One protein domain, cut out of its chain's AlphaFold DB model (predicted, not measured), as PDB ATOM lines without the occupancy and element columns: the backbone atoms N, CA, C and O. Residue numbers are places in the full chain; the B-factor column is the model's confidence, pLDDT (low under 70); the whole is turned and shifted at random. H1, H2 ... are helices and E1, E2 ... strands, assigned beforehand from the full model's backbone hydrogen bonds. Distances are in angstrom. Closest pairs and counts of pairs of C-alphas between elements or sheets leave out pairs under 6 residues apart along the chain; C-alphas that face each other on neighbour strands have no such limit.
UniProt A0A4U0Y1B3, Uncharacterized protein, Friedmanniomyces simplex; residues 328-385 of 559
ATOM      1  N   PRO A 328     197.826 169.296 136.837       69.81
ATOM      2  CA  PRO A 328     198.478 168.852 138.073       69.81
ATOM      3  C   PRO A 328     199.659 169.747 138.481       69.81
ATOM      4  O   PRO A 328     200.086 169.746 139.634       69.81
ATOM      5  N   ILE A 329     200.184 170.547 137.549       68.94
ATOM      6  CA  ILE A 329     201.204 171.560 137.818       68.94
ATOM      7  C   ILE A 329     200.616 172.788 138.529       68.94
ATOM      8  O   ILE A 329     201.261 173.320 139.431       68.94
ATOM      9  N   MET A 330     199.399 173.214 138.182       71.50
ATOM     10  CA  MET A 330     198.689 174.316 138.845       71.50
ATOM     11  C   MET A 330     198.275 173.942 140.273       71.50
ATOM     12  O   MET A 330     198.489 174.728 141.195       71.50
ATOM     13  N   GLU A 331     197.765 172.724 140.484       74.94
ATOM     14  CA  GLU A 331     197.452 172.195 141.824       74.94
ATOM     15  C   GLU A 331     198.718 172.113 142.703       74.94
ATOM     16  O   GLU A 331     198.739 172.514 143.874       74.94
ATOM     17  N   TRP A 332     199.830 171.669 142.114       72.94
ATOM     18  CA  TRP A 332     201.123 171.631 142.785       72.94
ATOM     19  C   TRP A 332     201.679 173.039 143.106       72.94
ATOM     20  O   TRP A 332     202.163 173.267 144.218       72.94
ATOM     21  N   MET A 333     201.558 174.015 142.195       71.38
ATOM     22  CA  MET A 333     201.951 175.415 142.444       71.38
ATOM     23  C   MET A 333     201.144 176.048 143.582       71.38
ATOM     24  O   MET A 333     201.707 176.743 144.428       71.38
ATOM     25  N   ASN A 334     199.842 175.766 143.647       75.50
ATOM     26  CA  ASN A 334     198.968 176.282 144.700       75.50
ATOM     27  C   ASN A 334     199.293 175.686 146.082       75.50
ATOM     28  O   ASN A 334     199.110 176.357 147.095       75.50
ATOM     29  N   SER A 335     199.808 174.453 146.135       73.88
ATOM     30  CA  SER A 335     200.139 173.759 147.390       73.88
ATOM     31  C   SER A 335     201.558 174.022 147.910       73.88
ATOM     32  O   SER A 335     201.792 173.911 149.114       73.88
ATOM     33  N   THR A 336     202.513 174.385 147.045       68.38
ATOM     34  CA  THR A 336     203.931 174.579 147.424       68.38
ATOM     35  C   THR A 336     204.409 176.034 147.418       68.38
ATOM     36  O   THR A 336     205.515 176.314 147.888       68.38
ATOM     37  N   GLY A 337     203.573 176.975 146.966       72.38
ATOM     38  CA  GLY A 337     203.924 178.390 146.820       72.38
ATOM     39  C   GLY A 337     204.608 178.691 145.482       72.38
ATOM     40  O   GLY A 337     204.720 177.827 144.617       72.38
ATOM     41  N   ALA A 338     205.062 179.938 145.287       59.72
ATOM     42  CA  ALA A 338     205.651 180.377 144.018       59.72
ATOM     43  C   ALA A 338     206.872 179.505 143.643       59.72
ATOM     44  O   ALA A 338     207.893 179.540 144.340       59.72
ATOM     45  N   PRO A 339     206.800 178.714 142.559       63.91
ATOM     46  CA  PRO A 339     207.842 177.753 142.251       63.91
ATOM     47  C   PRO A 339     209.103 178.452 141.754       63.91
ATOM     48  O   PRO A 339     209.063 179.400 140.967       63.91
ATOM     49  N   ARG A 340     210.259 177.925 142.158       67.69
ATOM     50  CA  ARG A 340     211.538 178.303 141.553       67.69
ATOM     51  C   ARG A 340     211.641 177.634 140.181       67.69
ATOM     52  O   ARG A 340     211.872 176.426 140.092       67.69
ATOM     53  N   ILE A 341     211.448 178.418 139.124       72.81
ATOM     54  CA  ILE A 341     211.744 178.013 137.746       72.81
ATOM     55  C   ILE A 341     213.266 178.071 137.574       72.81
ATOM     56  O   ILE A 341     213.870 179.118 137.784       72.81
ATOM     57  N   LEU A 342     213.890 176.940 137.236       67.81
ATOM     58  CA  LEU A 342     215.350 176.824 137.086       67.81
ATOM     59  C   LEU A 342     215.817 176.765 135.622       67.81
ATOM     60  O   LEU A 342     217.011 176.594 135.385       67.81
ATOM     61  N   CYS A 343     214.922 176.880 134.632       72.88
ATOM     62  CA  CYS A 343     215.365 176.831 133.238       72.88
ATOM     63  C   CYS A 343     216.187 178.069 132.874       72.88
ATOM     64  O   CYS A 343     215.711 179.191 133.013       72.88
ATOM     65  N   SER A 344     217.394 177.849 132.356       68.06
ATOM     66  CA  SER A 344     218.282 178.890 131.816       68.06
ATOM     67  C   SER A 344     217.910 179.317 130.392       68.06
ATOM     68  O   SER A 344     218.578 180.158 129.803       68.06
ATOM     69  N   CYS A 345     216.888 178.696 129.809       76.88
ATOM     70  CA  CYS A 345     216.432 178.979 128.463       76.88
ATOM     71  C   CYS A 345     215.760 180.362 128.398       76.88
ATOM     72  O   CYS A 345     214.833 180.640 129.153       76.88
ATOM     73  N   GLU A 346     216.188 181.215 127.462       64.88
ATOM     74  CA  GLU A 346     215.645 182.578 127.279       64.88
ATOM     75  C   GLU A 346     214.183 182.609 126.780       64.88
ATOM     76  O   GLU A 346     213.570 183.668 126.665       64.88
ATOM     77  N   GLY A 347     213.577 181.448 126.527       61.62
ATOM     78  CA  GLY A 347     212.166 181.329 126.183       61.62
ATOM     79  C   GLY A 347     211.303 181.147 127.424       61.62
ATOM     80  O   GLY A 347     211.132 180.029 127.902       61.62
ATOM     81  N   SER A 348     210.691 182.221 127.918       54.22
ATOM     82  CA  SER A 348     209.495 182.082 128.754       54.22
ATOM     83  C   SER A 348     208.301 181.745 127.859       54.22
ATOM     84  O   SER A 348     207.909 182.597 127.064       54.22
ATOM     85  N   PRO A 349     207.641 180.581 127.978       53.53
ATOM     86  CA  PRO A 349     206.262 180.484 127.560       53.53
ATOM     87  C   PRO A 349     205.416 181.029 128.709       53.53
ATOM     88  O   PRO A 349     205.164 180.349 129.703       53.53
ATOM     89  N   ALA A 350     204.973 182.275 128.580       53.09
ATOM     90  CA  ALA A 350     203.842 182.747 129.361       53.09
ATOM     91  C   ALA A 350     202.631 181.856 129.017       53.09
ATOM     92  O   ALA A 350     202.056 181.975 127.940       53.09
ATOM     93  N   GLY A 351     202.285 180.918 129.907       60.88
ATOM     94  CA  GLY A 351     200.951 180.309 129.959       60.88
ATOM     95  C   GLY A 351     200.794 178.817 129.640       60.88
ATOM     96  O   GLY A 351     199.697 178.316 129.862       60.88
ATOM     97  N   ASN A 352     201.813 178.077 129.174       71.19
ATOM     98  CA  ASN A 352     201.662 176.630 128.915       71.19
ATOM     99  C   ASN A 352     202.531 175.764 129.844       71.19
ATOM    100  O   ASN A 352     203.713 175.526 129.578       71.19
ATOM    101  N   TYR A 353     201.919 175.257 130.918       72.25
ATOM    102  CA  TYR A 353     202.570 174.400 131.911       72.25
ATOM    103  C   TYR A 353     202.835 172.969 131.415       72.25
ATOM    104  O   TYR A 353     203.740 172.311 131.927       72.25
ATOM    105  N   GLN A 354     202.177 172.506 130.343       74.00
ATOM    106  CA  GLN A 354     202.366 171.146 129.802       74.00
ATOM    107  C   GLN A 354     203.810 170.874 129.336       74.00
ATOM    108  O   GLN A 354     204.261 169.719 129.295       74.00
ATOM    109  N   GLY A 355     204.553 171.941 129.022       78.69
ATOM    110  CA  GLY A 355     205.961 171.910 128.633       78.69
ATOM    111  C   GLY A 355     206.957 171.782 129.790       78.69
ATOM    112  O   GLY A 355     208.156 171.726 129.523       78.69
ATOM    113  N   TYR A 356     206.511 171.722 131.049       82.31
ATOM    114  CA  TYR A 356     207.384 171.645 132.224       82.31
ATOM    115  C   TYR A 356     207.372 170.259 132.873       82.31
ATOM    116  O   TYR A 356     206.398 169.510 132.793       82.31
ATOM    117  N   LEU A 357     208.478 169.914 133.531       85.06
ATOM    118  CA  LEU A 357     208.543 168.848 134.522       85.06
ATOM    119  C   LEU A 357     208.737 169.444 135.916       85.06
ATOM    120  O   LEU A 357     209.430 170.449 136.093       85.06
ATOM    121  N   ILE A 358     208.165 168.776 136.910       86.19
ATOM    122  CA  ILE A 358     208.441 169.037 138.319       86.19
ATOM    123  C   ILE A 358     209.536 168.061 138.745       86.19
ATOM    124  O   ILE A 358     209.354 166.844 138.680       86.19
ATOM    125  N   CYS A 359     210.688 168.577 139.173       88.69
ATOM    126  CA  CYS A 359     211.753 167.735 139.705       88.69
ATOM    127  C   CYS A 359     211.286 167.036 140.985       88.69
ATOM    128  O   CYS A 359     211.041 167.696 141.988       88.69
ATOM    129  N   GLN A 360     211.270 165.705 141.014       89.75
ATOM    130  CA  GLN A 360     210.823 164.944 142.189       89.75
ATOM    131  C   GLN A 360     211.692 165.143 143.444       89.75
ATOM    132  O   GLN A 360     211.289 164.759 144.537       89.75
ATOM    133  N   ARG A 361     212.904 165.697 143.302       90.88
ATOM    134  CA  ARG A 361     213.867 165.829 144.405       90.88
ATOM    135  C   ARG A 361     213.855 167.199 145.075       90.88
ATOM    136  O   ARG A 361     213.939 167.266 146.295       90.88
ATOM    137  N   CYS A 362     213.836 168.273 144.293       90.75
ATOM    138  CA  CYS A 362     213.861 169.645 144.812       90.75
ATOM    139  C   CYS A 362     212.603 170.439 144.461       90.75
ATOM    140  O   CYS A 362     212.536 171.623 144.773       90.75
ATOM    141  N   SER A 363     211.641 169.796 143.795       88.75
ATOM    142  CA  SER A 363     210.351 170.367 143.415       88.75
ATOM    143  C   SER A 363     210.486 171.655 142.595       88.75
ATOM    144  O   SER A 363     209.712 172.588 142.735       88.75
ATOM    145  N   THR A 364     211.511 171.743 141.747       87.75
ATOM    146  CA  THR A 364     211.726 172.881 140.840       87.75
ATOM    147  C   THR A 364     211.143 172.590 139.468       87.75
ATOM    148  O   THR A 364     211.243 171.453 138.994       87.75
ATOM    149  N   LEU A 365     210.626 173.622 138.803       85.94
ATOM    150  CA  LEU A 365     210.121 173.525 137.435       85.94
ATOM    151  C   LEU A 365     211.256 173.711 136.422       85.94
ATOM    152  O   LEU A 365     212.026 174.672 136.501       85.94
ATOM    153  N   GLN A 366     211.338 172.805 135.449       86.12
ATOM    154  CA  GLN A 366     212.247 172.905 134.302       86.12
ATOM    155  C   GLN A 366     211.505 172.501 133.026       86.12
ATOM    156  O   GLN A 366     210.662 171.607 133.060       86.12
ATOM    157  N   HIS A 367     211.790 173.152 131.898       85.00
ATOM    158  CA  HIS A 367     211.180 172.780 130.623       85.00
ATOM    159  C   HIS A 367     211.632 171.391 130.178       85.00
ATOM    160  O   HIS A 367     212.826 171.097 130.174       85.00
ATOM    161  N   LYS A 368     210.681 170.567 129.728       82.06
ATOM    162  CA  LYS A 368     210.933 169.230 129.172       82.06
ATOM    163  C   LYS A 368     211.901 169.277 127.989       82.06
ATOM    164  O   LYS A 368     212.735 168.392 127.878       82.06
ATOM    165  N   GLY A 369     211.824 170.315 127.151       80.44
ATOM    166  CA  GLY A 369     212.730 170.508 126.009       80.44
ATOM    167  C   GLY A 369     214.157 170.918 126.386       80.44
ATOM    168  O   GLY A 369     215.048 170.845 125.549       80.44
ATOM    169  N   CYS A 370     214.382 171.324 127.637       81.19
ATOM    170  CA  CYS A 370     215.695 171.711 128.154       81.19
ATOM    171  C   CYS A 370     216.342 170.601 128.993       81.19
ATOM    172  O   CYS A 370     217.418 170.799 129.549       81.19
ATOM    173  N   ILE A 371     215.684 169.442 129.103       78.12
ATOM    174  CA  ILE A 371     216.262 168.216 129.645       78.12
ATOM    175  C   ILE A 371     216.418 167.237 128.480       78.12
ATOM    176  O   ILE A 371     215.530 167.172 127.628       78.12
ATOM    177  N   PRO A 372     217.516 166.467 128.408       72.69
ATOM    178  CA  PRO A 372     217.613 165.389 127.437       72.69
ATOM    179  C   PRO A 372     216.387 164.460 127.519       72.69
ATOM    180  O   PRO A 372     215.887 164.191 128.617       72.69
ATOM    181  N   PRO A 373     215.879 163.975 126.373       71.88
ATOM    182  CA  PRO A 373     214.646 163.200 126.326       71.88
ATOM    183  C   PRO A 373     214.737 161.961 127.222       71.88
ATOM    184  O   PRO A 373     215.776 161.302 127.292       71.88
ATOM    185  N   ALA A 374     213.632 161.624 127.893       66.44
ATOM    186  CA  ALA A 374     213.570 160.541 128.881       66.44
ATOM    187  C   ALA A 374     214.019 159.173 128.331       66.44
ATOM    188  O   ALA A 374     214.526 158.351 129.089       66.44
ATOM    189  N   GLU A 375     213.880 158.958 127.022       67.88
ATOM    190  CA  GLU A 375     214.344 157.764 126.299       67.88
ATOM    191  C   GLU A 375     215.874 157.618 126.305       67.88
ATOM    192  O   GLU A 375     216.397 156.508 126.261       67.88
ATOM    193  N   THR A 376     216.594 158.735 126.407       70.62
ATOM    194  CA  THR A 376     218.065 158.781 126.459       70.62
ATOM    195  C   THR A 376     218.601 158.896 127.887       70.62
ATOM    196  O   THR A 376     219.749 158.542 128.156       70.62
ATOM    197  N   ASP A 377     217.775 159.346 128.835       73.94
ATOM    198  CA  ASP A 377     218.178 159.557 130.222       73.94
ATOM    199  C   ASP A 377     217.766 158.397 131.135       73.94
ATOM    200  O   ASP A 377     216.805 158.471 131.904       73.94
ATOM    201  N   ASN A 378     218.566 157.332 131.118       76.75
ATOM    202  CA  ASN A 378     218.380 156.175 132.000       76.75
ATOM    203  C   ASN A 378     218.481 156.512 133.503       76.75
ATOM    204  O   ASN A 378     218.078 155.706 134.346       76.75
ATOM    205  N   ILE A 379     219.025 157.682 133.859       76.56
ATOM    206  CA  ILE A 379     219.377 158.041 135.236       76.56
ATOM    207  C   ILE A 379     218.255 158.836 135.900       76.56
ATOM    208  O   ILE A 379     217.892 158.530 137.046       76.56
ATOM    209  N   ALA A 380     217.696 159.831 135.208       74.94
ATOM    210  CA  ALA A 380     216.561 160.596 135.716       74.94
ATOM    211  C   ALA A 380     215.213 160.176 135.125       74.94
ATOM    212  O   ALA A 380     214.201 160.491 135.737       74.94
ATOM    213  N   LYS A 381     215.168 159.484 133.976       80.94
ATOM    214  CA  LYS A 381     213.922 159.105 133.278       80.94
ATOM    215  C   LYS A 381     212.941 160.280 133.121       80.94
ATOM    216  O   LYS A 381     211.731 160.106 133.235       80.94
ATOM    217  N   GLY A 382     213.469 161.492 132.938       79.50
ATOM    218  CA  GLY A 382     212.678 162.722 132.839       79.50
ATOM    219  C   GLY A 382     212.035 163.220 134.144       79.50
ATOM    220  O   GLY A 382     211.155 164.071 134.073       79.50
ATOM    221  N   THR A 383     212.434 162.726 135.326       84.88
ATOM    222  CA  THR A 383     211.820 163.117 136.616       84.88
ATOM    223  C   THR A 383     212.670 164.039 137.493       84.88
ATOM    224  O   THR A 383     212.187 164.535 138.514       84.88
ATOM    225  N   LEU A 384     213.933 164.279 137.134       88.12
ATOM    226  CA  LEU A 384     214.835 165.165 137.875       88.12
ATOM    227  C   LEU A 384     215.203 166.367 137.014       88.12
ATOM    228  O   LEU A 384     215.477 166.210 135.828       88.12
ATOM    229  N   CYS A 385     215.278 167.548 137.632       87.94
ATOM    230  CA  CYS A 385     215.928 168.694 137.006       87.94
ATOM    231  C   CYS A 385     217.420 168.413 136.793       87.94
ATOM    232  O   CYS A 385     218.012 167.581 137.487       87.94
TER     233      CYS A 385
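Overview. This is residues 328 to 385 of the 559 residues of an uncharacterized protein of Friedmanniomyces simplex (UniProt A0A4U0Y1B3). This domain has little regular structure: a short helix, H1, sits at one end, a small two-stranded hairpin, E1 and E2, lies near the middle, and long loops make up the rest. The loop 337 to 355 swings out to one side, and the loop 368 to 385 makes the other end. The printed part has 58 residues with one named helix and two named strands, in the order H1, E1, E2 along the chain; the sheet, of order E1 - E2, is antiparallel, and the class is mixed, helices and strands, with only 15 of the 58 printed residues in named elements. The whole is compact, with a radius of gyration of the C-alphas of 11.3 A and spans of 31 by 24 by 17 A.

Arrangement. H1, residues 328 to 336, has every O i to N i+4 pair within hydrogen-bond range. Its closest C-alphas to E1, residues 356 to 358, are those of Ile 329 and Ile 358, 7.7 A apart. E1 and E2, residues 365 to 367, form an antiparallel hairpin, with N 357 and O 366 at 2.8 A. H1 and E2 are apart.

Along the chain. H1 begins at C-alpha 328 (198.478, 168.852, 138.073) and is 12.2 A long; E1 is 6.7 A. E2 is 6.9 A, ending at C-alpha 367 (211.180, 172.780, 130.623).

Size, cuts and confidence. The farthest C-alphas, Asn 334 and Thr 376, are 31.7 A apart. The printed part has no cut. The link H1 to E1 is long. Mean pLDDT of the printed part is 75.1, with 16 residues under 70, among them 346 to 351.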